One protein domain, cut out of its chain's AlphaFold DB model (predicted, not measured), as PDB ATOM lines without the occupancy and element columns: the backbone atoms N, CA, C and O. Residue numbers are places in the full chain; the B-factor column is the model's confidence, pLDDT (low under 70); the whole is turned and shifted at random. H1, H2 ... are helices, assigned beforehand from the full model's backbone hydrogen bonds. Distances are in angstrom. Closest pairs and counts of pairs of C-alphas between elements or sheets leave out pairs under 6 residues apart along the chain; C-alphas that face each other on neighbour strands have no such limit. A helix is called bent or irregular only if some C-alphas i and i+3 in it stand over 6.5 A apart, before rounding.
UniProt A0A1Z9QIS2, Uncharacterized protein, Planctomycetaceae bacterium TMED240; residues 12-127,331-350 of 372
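What this domain is: This is residues 12 to 127 and 331 to 350 of the 372 residues of an uncharacterized protein of Planctomycetaceae bacterium TMED240 (UniProt A0A1Z9QIS2). Three helices, H1, H4 and H5, run the same way side by side as a loose triangular bundle, with short H7 packed on H4 and H6 at a corner beyond H7. An arm with H2 and H3 reaches away from the bundle, and its residues 39 to 49 stick out. The printed part has 136 residues with seven named helices, H1 to H7 in order, and no named strand; the class is all helix, with under half of the residues, 67, in named elements. It is compact, with a radius of gyration of the C-alphas of 16.0 A, and spans 50 by 38 by 24 A.

How they stand to each other: H4, residues 72 to 89, and H5, residues 109 to 124, only just touch, with 3 pairs of C-alphas within 8 A, through residues 75 to 82 and 112 to 115 alone; the closest C-alphas, of Ala 79 and Leu 115, are 6.9 A apart. H1, residues 12 to 25, touches residues 112 to 119 alone of H5, closest at the C-alphas of Val 17 and Glu 116, 6.8 A, at a shallow tilt of 30 degrees. H1 and H4 are close but not clearly touching; their closest C-alphas, of Val 18 and Leu 78, are 7.0 A apart. H7, residues 339 to 343, touches residues 79 to 84 alone of H4, closest at the C-alphas of His 343 and Ala 80, 4.4 A. H6, residues 332 to 335, and H7 only just touch, with 3 pairs within 8 A, and only at the corner. H2, residues 42 to 47, and H3, residues 49 to 52, are close but not clearly touching, with the C-alphas of His 45 and Arg 51 closest at 7.1 A. O i to N i+4 pairs within hydrogen-bond range number 8 of 10 in H1, 1 of 2 in H2, 12 of 14 in H4, 9 of 12 in H5 and 0 of 1 in H7, where 1 of 2 O i to N i+3 pairs is; H3 and H6 are too short for such a pair.

Where its parts are: H4 is 25.8 A long, from C-alpha 72 at (54.165, 11.945, 72.407) to C-alpha 89 at (46.938, -9.409, 59.858); H5 is 22.0 A and H1 19.8 A. H5 has a kink of 39 degrees near residue 116 and is irregular, with C-alphas 111 and 114 7.0 A apart; H7 is only just irregular, with C-alphas 339 and 342 6.7 A apart.

The domain as a whole: The two C-alphas farthest apart, of Val 42 and Asn 103, are 51.5 A apart. Residues 128 to 330 are not printed, and C-alphas 127 and 331 are 23.5 A apart across the cut. The links H1 to H2, H3 to H4 and H4 to H5 are long. The pLDDT is under 70 at residues 90 to 105, 331 to 333 and 338 to 339.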
ATOM      1  N   VAL A  12      61.362  15.563  59.929       90.31
ATOM      2  CA  VAL A  12      61.715  14.855  58.686       90.31
ATOM      3  C   VAL A  12      61.754  13.339  58.900       90.31
ATOM      4  O   VAL A  12      61.222  12.580  58.093       90.31
ATOM      5  N   SER A  13      62.366  12.891  59.997       88.69
ATOM      6  CA  SER A  13      62.477  11.463  60.310       88.69
ATOM      7  C   SER A  13      61.124  10.853  60.672       88.69
ATOM      8  O   SER A  13      60.832   9.743  60.242       88.69
ATOM      9  N   PHE A  14      60.292  11.585  61.417       90.69
ATOM     10  CA  PHE A  14      58.924  11.181  61.731       90.69
ATOM     11  C   PHE A  14      58.072  11.058  60.460       90.69
ATOM     12  O   PHE A  14      57.508   9.994  60.205       90.69
ATOM     13  N   ASN A  15      58.061  12.094  59.612       90.94
ATOM     14  CA  ASN A  15      57.310  12.082  58.355       90.94
ATOM     15  C   ASN A  15      57.760  10.953  57.422       90.94
ATOM     16  O   ASN A  15      56.923  10.373  56.751       90.94
ATOM     17  N   THR A  16      59.038  10.556  57.447       89.19
ATOM     18  CA  THR A  16      59.511   9.399  56.665       89.19
ATOM     19  C   THR A  16      58.783   8.104  57.049       89.19
ATOM     20  O   THR A  16      58.461   7.300  56.179       89.19
ATOM     21  N   VAL A  17      58.505   7.879  58.337       88.50
ATOM     22  CA  VAL A  17      57.760   6.686  58.784       88.50
ATOM     23  C   VAL A  17      56.276   6.814  58.438       88.50
ATOM     24  O   VAL A  17      55.676   5.843  57.981       88.50
ATOM     25  N   VAL A  18      55.704   8.015  58.585       89.12
ATOM     26  CA  VAL A  18      54.324   8.307  58.162       89.12
ATOM     27  C   VAL A  18      54.139   8.044  56.666       89.12
ATOM     28  O   VAL A  18      53.177   7.392  56.273       89.12
ATOM     29  N   ASP A  19      55.070   8.496  55.826       87.81
ATOM     30  CA  ASP A  19      55.002   8.327  54.374       87.81
ATOM     31  C   ASP A  19      55.089   6.850  53.975       87.81
ATOM     32  O   ASP A  19      54.297   6.391  53.151       87.81
ATOM     33  N   ARG A  20      55.984   6.077  54.610       87.50
ATOM     34  CA  ARG A  20      56.077   4.618  54.412       87.50
ATOM     35  C   ARG A  20      54.758   3.918  54.748       87.50
ATOM     36  O   ARG A  20      54.277   3.114  53.952       87.50
ATOM     37  N   TRP A  21      54.139   4.270  55.876       85.50
ATOM     38  CA  TRP A  21      52.826   3.739  56.250       85.50
ATOM     39  C   TRP A  21      51.738   4.124  55.244       85.50
ATOM     40  O   TRP A  21      50.946   3.289  54.811       85.50
ATOM     41  N   ASN A  22      51.724   5.384  54.815       85.19
ATOM     42  CA  ASN A  22      50.704   5.899  53.908       85.19
ATOM     43  C   ASN A  22      50.735   5.241  52.534       85.19
ATOM     44  O   ASN A  22      49.674   5.017  51.960       85.19
ATOM     45  N   VAL A  23      51.917   4.881  52.035       84.81
ATOM     46  CA  VAL A  23      52.049   4.146  50.772       84.81
ATOM     47  C   VAL A  23      51.423   2.750  50.861       84.81
ATOM     48  O   VAL A  23      50.822   2.295  49.890       84.81
ATOM     49  N   LEU A  24      51.525   2.070  52.007       81.56
ATOM     50  CA  LEU A  24      50.886   0.766  52.219       81.56
ATOM     51  C   LEU A  24      49.366   0.905  52.366       81.56
ATOM     52  O   LEU A  24      48.616   0.114  51.805       81.56
ATOM     53  N   TRP A  25      48.921   1.937  53.079       80.81
ATOM     54  CA  TRP A  25      47.536   2.090  53.515       80.81
ATOM     55  C   TRP A  25      46.621   2.755  52.484       80.81
ATOM     56  O   TRP A  25      45.521   2.276  52.208       80.81
ATOM     57  N   GLN A  26      47.059   3.876  51.918       80.94
ATOM     58  CA  GLN A  26      46.226   4.751  51.098       80.94
ATOM     59  C   GLN A  26      46.407   4.383  49.637       80.94
ATOM     60  O   GLN A  26      45.603   3.629  49.112       80.94
ATOM     61  N   ASP A  27      47.483   4.865  49.027       86.31
ATOM     62  CA  ASP A  27      47.991   4.504  47.710       86.31
ATOM     63  C   ASP A  27      49.335   5.225  47.507       86.31
ATOM     64  O   ASP A  27      49.585   6.256  48.147       86.31
ATOM     65  N   PRO A  28      50.214   4.727  46.620       87.69
ATOM     66  CA  PRO A  28      51.360   5.496  46.150       87.69
ATOM     67  C   PRO A  28      50.931   6.873  45.631       87.69
ATOM     68  O   PRO A  28      49.890   6.992  44.986       87.69
ATOM     69  N   LYS A  29      51.737   7.904  45.893       85.62
ATOM     70  CA  LYS A  29      51.477   9.281  45.452       85.62
ATOM     71  C   LYS A  29      52.349   9.664  44.263       85.62
ATOM     72  O   LYS A  29      53.479   9.188  44.140       85.62
ATOM     73  N   ASP A  30      51.828  10.527  43.402       84.50
ATOM     74  CA  ASP A  30      52.577  11.131  42.309       84.50
ATOM     75  C   ASP A  30      53.527  12.240  42.815       84.50
ATOM     76  O   ASP A  30      53.609  12.538  44.009       84.50
ATOM     77  N   GLY A  31      54.259  12.879  41.897       79.75
ATOM     78  CA  GLY A  31      55.168  13.983  42.232       79.75
ATOM     79  C   GLY A  31      54.484  15.243  42.788       79.75
ATOM     80  O   GLY A  31      55.185  16.136  43.260       79.75
ATOM     81  N   ASN A  32      53.151  15.314  42.741       81.56
ATOM     82  CA  ASN A  32      52.338  16.409  43.272       81.56
ATOM     83  C   ASN A  32      51.702  16.064  44.629       81.56
ATOM     84  O   ASN A  32      51.151  16.946  45.286       81.56
ATOM     85  N   GLY A  33      51.823  14.810  45.080       77.94
ATOM     86  CA  GLY A  33      51.262  14.331  46.340       77.94
ATOM     87  C   GLY A  33      49.856  13.737  46.222       77.94
ATOM     88  O   GLY A  33      49.269  13.403  47.256       77.94
ATOM     89  N   ASP A  34      49.339  13.566  45.003       83.00
ATOM     90  CA  ASP A  34      48.028  12.969  44.746       83.00
ATOM     91  C   ASP A  34      48.137  11.440  44.608       83.00
ATOM     92  O   ASP A  34      49.121  10.949  44.047       83.00
ATOM     93  N   PRO A  35      47.155  10.653  45.093       83.38
ATOM     94  CA  PRO A  35      47.133   9.206  44.884       83.38
ATOM     95  C   PRO A  35      47.192   8.822  43.400       83.38
ATOM     96  O   PRO A  35      46.423   9.328  42.580       83.38
ATOM     97  N   ILE A  36      48.073   7.885  43.055       87.50
ATOM     98  CA  ILE A  36      48.195   7.350  41.700       87.50
ATOM     99  C   ILE A  36      47.010   6.425  41.427       87.50
ATOM    100  O   ILE A  36      46.888   5.348  42.012       87.50
ATOM    101  N   ALA A  37      46.161   6.815  40.479       86.62
ATOM    102  CA  ALA A  37      45.134   5.938  39.937       86.62
ATOM    103  C   ALA A  37      45.735   5.047  38.844       86.62
ATOM    104  O   ALA A  37      46.145   5.522  37.784       86.62
ATOM    105  N   TYR A  38      45.764   3.736  39.079       91.44
ATOM    106  CA  TYR A  38      46.261   2.784  38.092       91.44
ATOM    107  C   TYR A  38      45.159   2.341  37.132       91.44
ATOM    108  O   TYR A  38      44.087   1.915  37.556       91.44
ATOM    109  N   THR A  39      45.448   2.356  35.834       92.88
ATOM    110  CA  THR A  39      44.656   1.645  34.823       92.88
ATOM    111  C   THR A  39      45.245   0.261  34.584       92.88
ATOM    112  O   THR A  39      46.456   0.063  34.752       92.88
ATOM    113  N   TYR A  40      44.413  -0.703  34.185       96.00
ATOM    114  CA  TYR A  40      44.917  -2.022  33.828       96.00
ATOM    115  C   TYR A  40      45.830  -1.934  32.601       96.00
ATOM    116  O   TYR A  40      45.448  -1.409  31.557       96.00
ATOM    117  N   ASP A  41      47.035  -2.469  32.748       95.81
ATOM    118  CA  ASP A  41      47.987  -2.725  31.676       95.81
ATOM    119  C   ASP A  41      48.672  -4.046  32.016       95.81
ATOM    120  O   ASP A  41      49.239  -4.187  33.099       95.81
ATOM    121  N   VAL A  42      48.598  -5.025  31.116       93.75
ATOM    122  CA  VAL A  42      49.081  -6.389  31.377       93.75
ATOM    123  C   VAL A  42      50.591  -6.455  31.638       93.75
ATOM    124  O   VAL A  42      51.049  -7.271  32.438       93.75
ATOM    125  N   SER A  43      51.376  -5.580  31.007       92.06
ATOM    126  CA  SER A  43      52.832  -5.562  31.168       92.06
ATOM    127  C   SER A  43      53.207  -4.947  32.513       92.06
ATOM    128  O   SER A  43      54.045  -5.486  33.244       92.06
ATOM    129  N   LEU A  44      52.552  -3.842  32.874       94.56
ATOM    130  CA  LEU A  44      52.788  -3.144  34.137       94.56
ATOM    131  C   LEU A  44      52.195  -3.894  35.330       94.56
ATOM    132  O   LEU A  44      52.809  -3.915  36.389       94.56
ATOM    133  N   HIS A  45      51.064  -4.579  35.160       94.62
ATOM    134  CA  HIS A  45      50.445  -5.420  36.185       94.62
ATOM    135  C   HIS A  45      51.446  -6.412  36.798       94.62
ATOM    136  O   HIS A  45      51.515  -6.570  38.017       94.62
ATOM    137  N   LYS A  46      52.275  -7.024  35.943       92.44
ATOM    138  CA  LYS A  46      53.255  -8.042  36.339       92.44
ATOM    139  C   LYS A  46      54.569  -7.447  36.838       92.44
ATOM    140  O   LYS A  46      55.201  -8.021  37.725       92.44
ATOM    141  N   SER A  47      54.993  -6.315  36.275       90.94
ATOM    142  CA  SER A  47      56.341  -5.762  36.478       90.94
ATOM    143  C   SER A  47      56.417  -4.594  37.468       90.94
ATOM    144  O   SER A  47      57.442  -4.426  38.128       90.94
ATOM    145  N   GLU A  48      55.354  -3.805  37.616       90.31
ATOM    146  CA  GLU A  48      55.359  -2.585  38.421       90.31
ATOM    147  C   GLU A  48      54.992  -2.887  39.879       90.31
ATOM    148  O   GLU A  48      53.830  -3.072  40.241       90.31
ATOM    149  N   THR A  49      55.998  -2.918  40.749       88.50
ATOM    150  CA  THR A  49      55.823  -3.285  42.162       88.50
ATOM    151  C   THR A  49      54.993  -2.284  42.962       88.50
ATOM    152  O   THR A  49      54.350  -2.695  43.924       88.50
ATOM    153  N   LEU A  50      54.939  -1.009  42.553       89.25
ATOM    154  CA  LEU A  50      54.118   0.014  43.214       89.25
ATOM    155  C   LEU A  50      52.620  -0.311  43.163       89.25
ATOM    156  O   LEU A  50      51.893   0.006  44.099       89.25
ATOM    157  N   ARG A  51      52.165  -1.044  42.138       90.69
ATOM    158  CA  ARG A  51      50.781  -1.540  42.062       90.69
ATOM    159  C   ARG A  51      50.439  -2.476  43.218       90.69
ATOM    160  O   ARG A  51      49.273  -2.627  43.559       90.69
ATOM    161  N   ARG A  52      51.435  -3.064  43.870       90.00
ATOM    162  CA  ARG A  52      51.258  -4.011  44.972       90.00
ATOM    163  C   ARG A  52      51.248  -3.333  46.351       90.00
ATOM    164  O   ARG A  52      51.450  -3.999  47.361       90.00
ATOM    165  N   LEU A  53      51.086  -2.010  46.379       88.25
ATOM    166  CA  LEU A  53      51.002  -1.171  47.575       88.25
ATOM    167  C   LEU A  53      49.673  -0.419  47.574       88.25
ATOM    168  O   LEU A  53      49.099  -0.197  46.513       88.25
ATOM    169  N   GLY A  54      49.204   0.019  48.731       86.94
ATOM    170  CA  GLY A  54      47.950   0.747  48.836       86.94
ATOM    171  C   GLY A  54      46.770  -0.199  48.982       86.94
ATOM    172  O   GLY A  54      46.530  -1.080  48.149       86.94
ATOM    173  N   TRP A  55      46.033   0.004  50.065       84.00
ATOM    174  CA  TRP A  55      44.791  -0.695  50.384       84.00
ATOM    175  C   TRP A  55      43.567   0.171  50.061       84.00
ATOM    176  O   TRP A  55      42.428  -0.261  50.220       84.00
ATOM    177  N   GLY A  56      43.785   1.401  49.583       81.50
ATOM    178  CA  GLY A  56      42.730   2.316  49.177       81.50
ATOM    179  C   GLY A  56      42.006   2.983  50.344       81.50
ATOM    180  O   GLY A  56      40.836   3.357  50.202       81.50
ATOM    181  N   GLN A  57      42.660   3.092  51.500       81.25
ATOM    182  CA  GLN A  57      42.134   3.802  52.664       81.25
ATOM    183  C   GLN A  57      42.174   5.323  52.449       81.25
ATOM    184  O   GLN A  57      43.001   5.822  51.682       81.25
ATOM    185  N   PRO A  58      41.302   6.092  53.122       76.56
ATOM    186  CA  PRO A  58      41.305   7.546  53.014       76.56
ATOM    187  C   PRO A  58      42.605   8.165  53.542       76.56
ATOM    188  O   PRO A  58      43.291   7.600  54.399       76.56
ATOM    189  N   LEU A  59      42.910   9.370  53.050       71.00
ATOM    190  CA  LEU A  59      44.061  10.154  53.487       71.00
ATOM    191  C   LEU A  59      44.007  10.385  55.005       71.00
ATOM    192  O   LEU A  59      43.118  11.063  55.517       71.00
ATOM    193  N   ASN A  60      45.004   9.865  55.713       71.00
ATOM    194  CA  ASN A  60      45.378  10.327  57.037       71.00
ATOM    195  C   ASN A  60      46.358  11.505  56.869       71.00
ATOM    196  O   ASN A  60      47.221  11.496  55.989       71.00
ATOM    197  N   ASN A  61      46.203  12.551  57.676       71.00
ATOM    198  CA  ASN A  61      47.104  13.703  57.657       71.00
ATOM    199  C   ASN A  61      47.868  13.764  58.981       71.00
ATOM    200  O   ASN A  61      47.640  14.637  59.812       71.00
ATOM    201  N   ILE A  62      48.707  12.750  59.200       84.44
ATOM    202  CA  ILE A  62      49.515  12.603  60.421       84.44
ATOM    203  C   ILE A  62      50.860  13.333  60.271       84.44
ATOM    204  O   ILE A  62      51.556  13.565  61.255       84.44
ATOM    205  N   THR A  63      51.239  13.712  59.046       87.38
ATOM    206  CA  THR A  63      52.485  14.437  58.780       87.38
ATOM    207  C   THR A  63      52.503  15.785  59.484       87.38
ATOM    208  O   THR A  63      51.511  16.514  59.487       87.38
ATOM    209  N   VAL A  64      53.663  16.153  60.017       90.31
ATOM    210  CA  VAL A  64      53.880  17.449  60.668       90.31
ATOM    211  C   VAL A  64      54.719  18.373  59.788       90.31
ATOM    212  O   VAL A  64      55.456  17.926  58.908       90.31
ATOM    213  N   THR A  65      54.647  19.683  60.014       92.19
ATOM    214  CA  THR A  65      55.472  20.639  59.263       92.19
ATOM    215  C   THR A  65      56.941  20.558  59.682       92.19
ATOM    216  O   THR A  65      57.281  20.137  60.793       92.19
ATOM    217  N   ALA A  66      57.839  20.986  58.790       86.81
ATOM    218  CA  ALA A  66      59.263  21.057  59.094       86.81
ATOM    219  C   ALA A  66      59.522  21.890  60.365       86.81
ATOM    220  O   ALA A  66      58.895  22.925  60.577       86.81
ATOM    221  N   ASN A  67      60.481  21.445  61.183       86.75
ATOM    222  CA  ASN A  67      60.850  22.024  62.484       86.75
ATOM    223  C   ASN A  67      59.822  21.852  63.619       86.75
ATOM    224  O   ASN A  67      60.068  22.349  64.715       86.75
ATOM    225  N   THR A  68      58.716  21.134  63.397       91.00
ATOM    226  CA  THR A  68      57.801  20.757  64.486       91.00
ATOM    227  C   THR A  68      58.523  19.874  65.504       91.00
ATOM    228  O   THR A  68      59.200  18.912  65.126       91.00
ATOM    229  N   LEU A  69      58.372  20.198  66.793       87.94
ATOM    230  CA  LEU A  69      58.793  19.321  67.880       87.94
ATOM    231  C   LEU A  69      57.862  18.107  67.927       87.94
ATOM    232  O   LEU A  69      56.641  18.242  67.979       87.94
ATOM    233  N   ILE A  70      58.442  16.910  67.898       89.38
ATOM    234  CA  ILE A  70      57.664  15.675  67.928       89.38
ATOM    235  C   ILE A  70      57.345  15.312  69.371       89.38
ATOM    236  O   ILE A  70      58.166  14.756  70.099       89.38
ATOM    237  N   GLU A  71      56.120  15.643  69.750       87.56
ATOM    238  CA  GLU A  71      55.508  15.266  71.020       87.56
ATOM    239  C   GLU A  71      54.976  13.824  71.016       87.56
ATOM    240  O   GLU A  71      54.687  13.244  69.961       87.56
ATOM    241  N   ALA A  72      54.747  13.276  72.215       83.25
ATOM    242  CA  ALA A  72      54.165  11.945  72.407       83.25
ATOM    243  C   ALA A  72      52.840  11.749  71.646       83.25
ATOM    244  O   ALA A  72      52.559  10.653  71.166       83.25
ATOM    245  N   LYS A  73      52.040  12.811  71.473       84.56
ATOM    246  CA  LYS A  73      50.789  12.761  70.705       84.56
ATOM    247  C   LYS A  73      51.002  12.355  69.244       84.56
ATOM    248  O   LYS A  73      50.242  11.532  68.740       84.56
ATOM    249  N   HIS A  74      52.026  12.888  68.575       88.12
ATOM    250  CA  HIS A  74      52.317  12.549  67.178       88.12
ATOM    251  C   HIS A  74      52.721  11.079  67.037       88.12
ATOM    252  O   HIS A  74      52.222  10.377  66.158       88.12
ATOM    253  N   TYR A  75      53.580  10.601  67.942       87.19
ATOM    254  CA  TYR A  75      53.979   9.197  67.988       87.19
ATOM    255  C   TYR A  75      52.776   8.285  68.243       87.19
ATOM    256  O   TYR A  75      52.533   7.356  67.477       87.19
ATOM    257  N   ASN A  76      51.995   8.577  69.287       85.44
ATOM    258  CA  ASN A  76      50.853   7.757  69.684       85.44
ATOM    259  C   ASN A  76      49.797   7.702  68.570       85.44
ATOM    260  O   ASN A  76      49.172   6.660  68.381       85.44
ATOM    261  N   LEU A  77      49.630   8.788  67.805       87.19
ATOM    262  CA  LEU A  77      48.748   8.827  66.640       87.19
ATOM    263  C   LEU A  77      49.213   7.855  65.551       87.19
ATOM    264  O   LEU A  77      48.439   7.005  65.118       87.19
ATOM    265  N   LEU A  78      50.483   7.929  65.152       87.25
ATOM    266  CA  LEU A  78      51.046   7.000  64.175       87.25
ATOM    267  C   LEU A  78      50.985   5.544  64.669       87.25
ATOM    268  O   LEU A  78      50.595   4.659  63.913       87.25
ATOM    269  N   ALA A  79      51.304   5.300  65.943       86.06
ATOM    270  CA  ALA A  79      51.228   3.976  66.554       86.06
ATOM    271  C   ALA A  79      49.803   3.404  66.519       86.06
ATOM    272  O   ALA A  79      49.624   2.256  66.126       86.06
ATOM    273  N   ALA A  80      48.782   4.203  66.852       82.88
ATOM    274  CA  ALA A  80      47.385   3.769  66.797       82.88
ATOM    275  C   ALA A  80      46.942   3.405  65.370       82.88
ATOM    276  O   ALA A  80      46.229   2.419  65.173       82.88
ATOM    277  N   HIS A  81      47.396   4.157  64.363       83.00
ATOM    278  CA  HIS A  81      47.154   3.818  62.962       83.00
ATOM    279  C   HIS A  81      47.826   2.500  62.561       83.00
ATOM    280  O   HIS A  81      47.161   1.650  61.973       83.00
ATOM    281  N   ILE A  82      49.099   2.307  62.918       84.12
ATOM    282  CA  ILE A  82      49.838   1.072  62.621       84.12
ATOM    283  C   ILE A  82      49.192  -0.128  63.321       84.12
ATOM    284  O   ILE A  82      48.937  -1.136  62.673       84.12
ATOM    285  N   ASN A  83      48.839  -0.002  64.602       80.94
ATOM    286  CA  ASN A  83      48.142  -1.047  65.358       80.94
ATOM    287  C   ASN A  83      46.815  -1.445  64.707       80.94
ATOM    288  O   ASN A  83      46.466  -2.619  64.677       80.94
ATOM    289  N   SER A  84      46.082  -0.475  64.156       78.38
ATOM    290  CA  SER A  84      44.812  -0.738  63.471       78.38
ATOM    291  C   SER A  84      44.990  -1.539  62.185       78.38
ATOM    292  O   SER A  84      44.110  -2.319  61.842       78.38
ATOM    293  N   GLY A  85      46.116  -1.380  61.487       78.44
ATOM    294  CA  GLY A  85      46.447  -2.232  60.347       78.44
ATOM    295  C   GLY A  85      47.092  -3.559  60.712       78.44
ATOM    296  O   GLY A  85      46.837  -4.546  60.042       78.44
ATOM    297  N   GLU A  86      47.864  -3.623  61.794       79.19
ATOM    298  CA  GLU A  86      48.400  -4.891  62.308       79.19
ATOM    299  C   GLU A  86      47.288  -5.827  62.787       79.19
ATOM    300  O   GLU A  86      47.355  -7.021  62.513       79.19
ATOM    301  N   TYR A  87      46.233  -5.285  63.409       75.75
ATOM    302  CA  TYR A  87      45.047  -6.056  63.800       75.75
ATOM    303  C   TYR A  87      44.452  -6.843  62.631       75.75
ATOM    304  O   TYR A  87      43.979  -7.962  62.803       75.75
ATOM    305  N   HIS A  88      44.503  -6.268  61.428       71.88
ATOM    306  CA  HIS A  88      43.994  -6.922  60.238       71.88
ATOM    307  C   HIS A  88      44.783  -8.202  59.885       71.88
ATOM    308  O   HIS A  88      44.190  -9.155  59.392       71.88
ATOM    309  N   ARG A  89      46.090  -8.251  60.167       70.44
ATOM    310  CA  ARG A  89      46.938  -9.409  59.858       70.44
ATOM    311  C   ARG A  89      46.963 -10.435  60.982       70.44
ATOM    312  O   ARG A  89      46.961 -11.632  60.736       70.44
ATOM    313  N   GLU A  90      47.086  -9.997  62.224       65.00
ATOM    314  CA  GLU A  90      47.264 -10.920  63.336       65.00
ATOM    315  C   GLU A  90      46.783 -10.259  64.629       65.00
ATOM    316  O   GLU A  90      47.412  -9.337  65.142       65.00
ATOM    317  N   ASP A  91      45.689 -10.777  65.192       55.34
ATOM    318  CA  ASP A  91      45.106 -10.310  66.463       55.34
ATOM    319  C   ASP A  91      46.139 -10.347  67.619       55.34
ATOM    320  O   ASP A  91      46.096  -9.542  68.547       55.34
ATOM    321  N   SER A  92      47.154 -11.226  67.535       52.34
ATOM    322  CA  SER A  92      48.281 -11.308  68.478       52.34
ATOM    323  C   SER A  92      49.494 -10.420  68.161       52.34
ATOM    324  O   SER A  92      50.325 -10.235  69.057       52.34
ATOM    325  N   SER A  93      49.625  -9.824  66.964       52.78
ATOM    326  CA  SER A  93      50.793  -8.996  66.588       52.78
ATOM    327  C   SER A  93      50.658  -7.526  66.961       52.78
ATOM    328  O   SER A  93      51.344  -6.667  66.395       52.78
ATOM    329  N   MET A  94      49.826  -7.213  67.958       58.12
ATOM    330  CA  MET A  94      49.726  -5.893  68.586       58.12
ATOM    331  C   MET A  94      51.023  -5.559  69.346       58.12
ATOM    332  O   MET A  94      51.090  -5.486  70.572       58.12
ATOM    333  N   THR A  95      52.105  -5.415  68.589       49.03
ATOM    334  CA  THR A  95      53.489  -5.439  69.061       49.03
ATOM    335  C   THR A  95      53.890  -4.082  69.647       49.03
ATOM    336  O   THR A  95      54.925  -3.962  70.301       49.03
ATOM    337  N   ILE A  96      53.067  -3.041  69.470       52.44
ATOM    338  CA  ILE A  96      53.348  -1.688  69.956       52.44
ATOM    339  C   ILE A  96      52.542  -1.438  71.239       52.44
ATOM    340  O   ILE A  96      51.672  -0.575  71.307       52.44
ATOM    341  N   ASN A  97      52.875  -2.189  72.291       50.31
ATOM    342  CA  ASN A  97      52.396  -1.945  73.662       50.31
ATOM    343  C   ASN A  97      53.066  -0.733  74.339       50.31
ATOM    344  O   ASN A  97      52.805  -0.447  75.504       50.31
ATOM    345  N   ASN A  98      53.919   0.001  73.623       53.44
ATOM    346  CA  ASN A  98      54.639   1.147  74.163       53.44
ATOM    347  C   ASN A  98      54.109   2.430  73.529       53.44
ATOM    348  O   ASN A  98      54.753   3.006  72.649       53.44
ATOM    349  N   TYR A  99      52.941   2.893  73.979       63.22
ATOM    350  CA  TYR A  99      52.679   4.326  73.894       63.22
ATOM    351  C   TYR A  99      53.793   5.054  74.637       63.22
ATOM    352  O   TYR A  99      54.150   4.682  75.758       63.22
ATOM    353  N   VAL A 100      54.331   6.108  74.028       58.84
ATOM    354  CA  VAL A 100      55.152   7.044  74.792       58.84
ATOM    355  C   VAL A 100      54.206   7.725  75.777       58.84
ATOM    356  O   VAL A 100      53.102   8.138  75.396       58.84
ATOM    357  N   THR A 101      54.608   7.794  77.050       62.62
ATOM    358  CA  THR A 101      53.818   8.413  78.120       62.62
ATOM    359  C   THR A 101      53.247   9.745  77.637       62.62
ATOM    360  O   THR A 101      53.984  10.621  77.182       62.62
ATOM    361  N   GLN A 102      51.919   9.891  77.693       53.22
ATOM    362  CA  GLN A 102      51.267  11.141  77.307       53.22
ATOM    363  C   GLN A 102      51.793  12.287  78.187       53.22
ATOM    364  O   GLN A 102      52.034  12.092  79.380       53.22
ATOM    365  N   ASN A 103      51.951  13.481  77.604       53.19
ATOM    366  CA  ASN A 103      52.571  14.665  78.226       53.19
ATOM    367  C   ASN A 103      54.101  14.599  78.403       53.19
ATOM    368  O   ASN A 103      54.656  15.301  79.245       53.19
ATOM    369  N   VAL A 104      54.791  13.768  77.618       61.50
ATOM    370  CA  VAL A 104      56.228  13.950  77.376       61.50
ATOM    371  C   VAL A 104      56.393  14.862  76.160       61.50
ATOM    372  O   VAL A 104      55.931  14.535  75.063       61.50
ATOM    373  N   ASP A 105      57.057  16.000  76.366       63.22
ATOM    374  CA  ASP A 105      57.240  17.036  75.339       63.22
ATOM    375  C   ASP A 105      58.193  16.598  74.211       63.22
ATOM    376  O   ASP A 105      58.182  17.173  73.125       63.22
ATOM    377  N   VAL A 106      59.033  15.584  74.452       72.06
ATOM    378  CA  VAL A 106      60.114  15.187  73.542       72.06
ATOM    379  C   VAL A 106      60.143  13.674  73.346       72.06
ATOM    380  O   VAL A 106      60.457  12.930  74.272       72.06
ATOM    381  N   VAL A 107      59.875  13.227  72.119       80.56
ATOM    382  CA  VAL A 107      60.070  11.832  71.696       80.56
ATOM    383  C   VAL A 107      61.523  11.623  71.258       80.56
ATOM    384  O   VAL A 107      62.089  12.424  70.503       80.56
ATOM    385  N   LEU A 108      62.150  10.543  71.721       83.38
ATOM    386  CA  LEU A 108      63.509  10.189  71.323       83.38
ATOM    387  C   LEU A 108      63.501   9.434  69.994       83.38
ATOM    388  O   LEU A 108      62.569   8.717  69.640       83.38
ATOM    389  N   ALA A 109      64.598   9.540  69.254       80.94
ATOM    390  CA  ALA A 109      64.782   8.847  67.988       80.94
ATOM    391  C   ALA A 109      64.692   7.314  68.133       80.94
ATOM    392  O   ALA A 109      64.240   6.641  67.207       80.94
ATOM    393  N   SER A 110      65.086   6.772  69.292       81.31
ATOM    394  CA  SER A 110      64.970   5.347  69.627       81.31
ATOM    395  C   SER A 110      63.531   4.878  69.814       81.31
ATOM    396  O   SER A 110      63.252   3.704  69.578       81.31
ATOM    397  N   ASP A 111      62.618   5.774  70.197       81.56
ATOM    398  CA  ASP A 111      61.215   5.425  70.442       81.56
ATOM    399  C   ASP A 111      60.508   5.044  69.137       81.56
ATOM    400  O   ASP A 111      59.559   4.274  69.151       81.56
ATOM    401  N   MET A 112      61.017   5.504  67.988       85.00
ATOM    402  CA  MET A 112      60.511   5.147  66.659       85.00
ATOM    403  C   MET A 112      60.913   3.740  66.190       85.00
ATOM    404  O   MET A 112      60.316   3.235  65.240       85.00
ATOM    405  N   ASN A 113      61.910   3.099  66.815       84.12
ATOM    406  CA  ASN A 113      62.441   1.807  66.360       84.12
ATOM    407  C   ASN A 113      61.369   0.702  66.235       84.12
ATOM    408  O   ASN A 113      61.407  -0.021  65.239       84.12
ATOM    409  N   PRO A 114      60.398   0.557  67.163       82.00
ATOM    410  CA  PRO A 114      59.329  -0.431  67.023       82.00
ATOM    411  C   PRO A 114      58.439  -0.171  65.802       82.00
ATOM    412  O   PRO A 114      58.154  -1.100  65.052       82.00
ATOM    413  N   LEU A 115      58.056   1.088  65.551       84.88
ATOM    414  CA  LEU A 115      57.243   1.447  64.382       84.88
ATOM    415  C   LEU A 115      58.000   1.162  63.080       84.88
ATOM    416  O   LEU A 115      57.440   0.633  62.122       84.88
ATOM    417  N   GLU A 116      59.300   1.455  63.051       85.75
ATOM    418  CA  GLU A 116      60.140   1.155  61.893       85.75
ATOM    419  C   GLU A 116      60.342  -0.333  61.655       85.75
ATOM    420  O   GLU A 116      60.410  -0.741  60.496       85.75
ATOM    421  N   ALA A 117      60.433  -1.139  62.712       83.69
ATOM    422  CA  ALA A 117      60.530  -2.586  62.586       83.69
ATOM    423  C   ALA A 117      59.281  -3.160  61.906       83.69
ATOM    424  O   ALA A 117      59.410  -3.957  60.975       83.69
ATOM    425  N   VAL A 118      58.089  -2.682  62.287       81.62
ATOM    426  CA  VAL A 118      56.824  -3.060  61.636       81.62
ATOM    427  C   VAL A 118      56.835  -2.652  60.160       81.62
ATOM    428  O   VAL A 118      56.591  -3.487  59.293       81.62
ATOM    429  N   MET A 119      57.211  -1.407  59.839       83.81
ATOM    430  CA  MET A 119      57.257  -0.941  58.439       83.81
ATOM    431  C   MET A 119      58.240  -1.756  57.598       83.81
ATOM    432  O   MET A 119      57.955  -2.149  56.472       83.81
ATOM    433  N   THR A 120      59.397  -2.059  58.177       84.69
ATOM    434  CA  THR A 120      60.439  -2.859  57.533       84.69
ATOM    435  C   THR A 120      59.973  -4.299  57.303       84.69
ATOM    436  O   THR A 120      60.324  -4.888  56.284       84.69
ATOM    437  N   SER A 121      59.151  -4.855  58.199       80.75
ATOM    438  CA  SER A 121      58.508  -6.159  58.000       80.75
ATOM    439  C   SER A 121      57.578  -6.144  56.784       80.75
ATOM    440  O   SER A 121      57.711  -6.992  55.902       80.75
ATOM    441  N   TYR A 122      56.706  -5.138  56.664       79.50
ATOM    442  CA  TYR A 122      55.796  -4.996  55.519       79.50
ATOM    443  C   TYR A 122      56.514  -4.829  54.174       79.50
ATOM    444  O   TYR A 122      56.080  -5.360  53.147       79.50
ATOM    445  N   GLU A 123      57.611  -4.076  54.166       79.25
ATOM    446  CA  GLU A 123      58.380  -3.806  52.952       79.25
ATOM    447  C   GLU A 123      59.193  -5.018  52.496       79.25
ATOM    448  O   GLU A 123      59.248  -5.304  51.299       79.25
ATOM    449  N   ASN A 124      59.788  -5.748  53.442       76.31
ATOM    450  CA  ASN A 124      60.710  -6.845  53.140       76.31
ATOM    451  C   ASN A 124      60.039  -8.217  53.046       76.31
ATOM    452  O   ASN A 124      60.701  -9.185  52.672       76.31
ATOM    453  N   THR A 125      58.754  -8.327  53.382       73.19
ATOM    454  CA  THR A 125      58.021  -9.597  53.349       73.19
ATOM    455  C   THR A 125      56.719  -9.483  52.554       73.19
ATOM    456  O   THR A 125      56.230  -8.395  52.229       73.19
ATOM    457  N   ASP A 126      56.127 -10.631  52.230       74.88
ATOM    458  CA  ASP A 126      54.781 -10.692  51.656       74.88
ATOM    459  C   ASP A 126      53.678 -10.529  52.723       74.88
ATOM    460  O   ASP A 126      52.500 -10.548  52.377       74.88
ATOM    461  N   ALA A 127      54.033 -10.248  53.987       72.62
ATOM    462  CA  ALA A 127      53.088 -10.043  55.090       72.62
ATOM    463  C   ALA A 127      52.128  -8.855  54.883       72.62
ATOM    464  O   ALA A 127      51.119  -8.754  55.568       72.62
ATOM    465  N   ASP A 331      35.146  -4.309  66.855       69.00
ATOM    466  CA  ASP A 331      33.903  -3.587  67.092       69.00
ATOM    467  C   ASP A 331      34.027  -2.522  68.202       69.00
ATOM    468  O   ASP A 331      34.942  -2.504  69.033       69.00
ATOM    469  N   THR A 332      33.061  -1.601  68.238       66.62
ATOM    470  CA  THR A 332      33.049  -0.507  69.226       66.62
ATOM    471  C   THR A 332      33.073  -0.979  70.688       66.62
ATOM    472  O   THR A 332      33.564  -0.243  71.549       66.62
ATOM    473  N   GLY A 333      32.586  -2.190  70.979       69.50
ATOM    474  CA  GLY A 333      32.607  -2.801  72.305       69.50
ATOM    475  C   GLY A 333      34.005  -3.277  72.694       69.50
ATOM    476  O   GLY A 333      34.482  -2.951  73.783       69.50
ATOM    477  N   TRP A 334      34.704  -3.958  71.785       73.25
ATOM    478  CA  TRP A 334      36.098  -4.355  71.965       73.25
ATOM    479  C   TRP A 334      37.016  -3.134  72.042       73.25
ATOM    480  O   TRP A 334      37.839  -3.044  72.958       73.25
ATOM    481  N   LEU A 335      36.810  -2.128  71.182       71.75
ATOM    482  CA  LEU A 335      37.518  -0.847  71.267       71.75
ATOM    483  C   LEU A 335      37.274  -0.161  72.619       71.75
ATOM    484  O   LEU A 335      38.141   0.556  73.117       71.75
ATOM    485  N   GLY A 336      36.106  -0.359  73.235       70.06
ATOM    486  CA  GLY A 336      35.757   0.124  74.573       70.06
ATOM    487  C   GLY A 336      36.479  -0.576  75.733       70.06
ATOM    488  O   GLY A 336      36.453  -0.056  76.848       70.06
ATOM    489  N   SER A 337      37.130  -1.715  75.491       72.62
ATOM    490  CA  SER A 337      37.865  -2.481  76.502       72.62
ATOM    491  C   SER A 337      39.269  -1.921  76.779       72.62
ATOM    492  O   SER A 337      39.759  -1.030  76.082       72.62
ATOM    493  N   SER A 338      39.960  -2.482  77.777       69.12
ATOM    494  CA  SER A 338      41.382  -2.195  78.024       69.12
ATOM    495  C   SER A 338      42.271  -2.539  76.826       69.12
ATOM    496  O   SER A 338      43.271  -1.857  76.598       69.12
ATOM    497  N   ASN A 339      41.886  -3.544  76.035       68.88
ATOM    498  CA  ASN A 339      42.634  -3.992  74.860       68.88
ATOM    499  C   ASN A 339      42.466  -3.021  73.682       68.88
ATOM    500  O   ASN A 339      43.395  -2.823  72.912       68.88
ATOM    501  N   GLY A 340      41.335  -2.312  73.607       73.31
ATOM    502  CA  GLY A 340      41.083  -1.285  72.594       73.31
ATOM    503  C   GLY A 340      41.859   0.021  72.781       73.31
ATOM    504  O   GLY A 340      41.825   0.893  71.910       73.31
ATOM    505  N   SER A 341      42.558   0.188  73.908       75.75
ATOM    506  CA  SER A 341      43.287   1.421  74.230       75.75
ATOM    507  C   SER A 341      44.403   1.737  73.235       75.75
ATOM    508  O   SER A 341      44.618   2.906  72.936       75.75
ATOM    509  N   VAL A 342      45.042   0.716  72.664       77.19
ATOM    510  CA  VAL A 342      46.155   0.820  71.700       77.19
ATOM    511  C   VAL A 342      45.742   1.265  70.289       77.19
ATOM    512  O   VAL A 342      46.598   1.519  69.441       77.19
ATOM    513  N   HIS A 343      44.437   1.420  70.053       78.38
ATOM    514  CA  HIS A 343      43.861   2.015  68.843       78.38
ATOM    515  C   HIS A 343      43.356   3.440  69.077       78.38
ATOM    516  O   HIS A 343      42.706   4.013  68.203       78.38
ATOM    517  N   LYS A 344      43.596   4.022  70.261       78.50
ATOM    518  CA  LYS A 344      42.985   5.289  70.668       78.50
ATOM    519  C   LYS A 344      44.013   6.347  71.025       78.50
ATOM    520  O   LYS A 344      44.929   6.118  71.803       78.50
ATOM    521  N   VAL A 345      43.779   7.565  70.549       79.06
ATOM    522  CA  VAL A 345      44.509   8.758  70.999       79.06
ATOM    523  C   VAL A 345      43.499   9.839  71.335       79.06
ATOM    524  O   VAL A 345      42.586  10.095  70.553       79.06
ATOM    525  N   ASP A 346      43.624  10.434  72.521       79.31
ATOM    526  CA  ASP A 346      42.701  11.452  73.043       79.31
ATOM    527  C   ASP A 346      41.219  11.017  72.989       79.31
ATOM    528  O   ASP A 346      40.322  11.804  72.694       79.31
ATOM    529  N   GLY A 347      40.955   9.725  73.222       74.38
ATOM    530  CA  GLY A 347      39.610   9.142  73.169       74.38
ATOM    531  C   GLY A 347      39.062   8.880  71.760       74.38
ATOM    532  O   GLY A 347      38.003   8.267  71.639       74.38
ATOM    533  N   THR A 348      39.779   9.275  70.704       80.12
ATOM    534  CA  THR A 348      39.418   8.979  69.310       80.12
ATOM    535  C   THR A 348      39.976   7.619  68.916       80.12
ATOM    536  O   THR A 348      41.184   7.412  69.010       80.12
ATOM    537  N   ALA A 349      39.105   6.701  68.488       78.00
ATOM    538  CA  ALA A 349      39.511   5.405  67.954       78.00
ATOM    539  C   ALA A 349      39.879   5.522  66.473       78.00
ATOM    540  O   ALA A 349      39.152   6.137  65.693       78.00
ATOM    541  N   TYR A 350      40.985   4.892  66.105       77.00
ATOM    542  CA  TYR A 350      41.404   4.711  64.726       77.00
ATOM    543  C   TYR A 350      41.038   3.296  64.312       77.00
ATOM    544  O   TYR A 350      41.266   2.344  65.055       77.00
TER     545      TYR A 350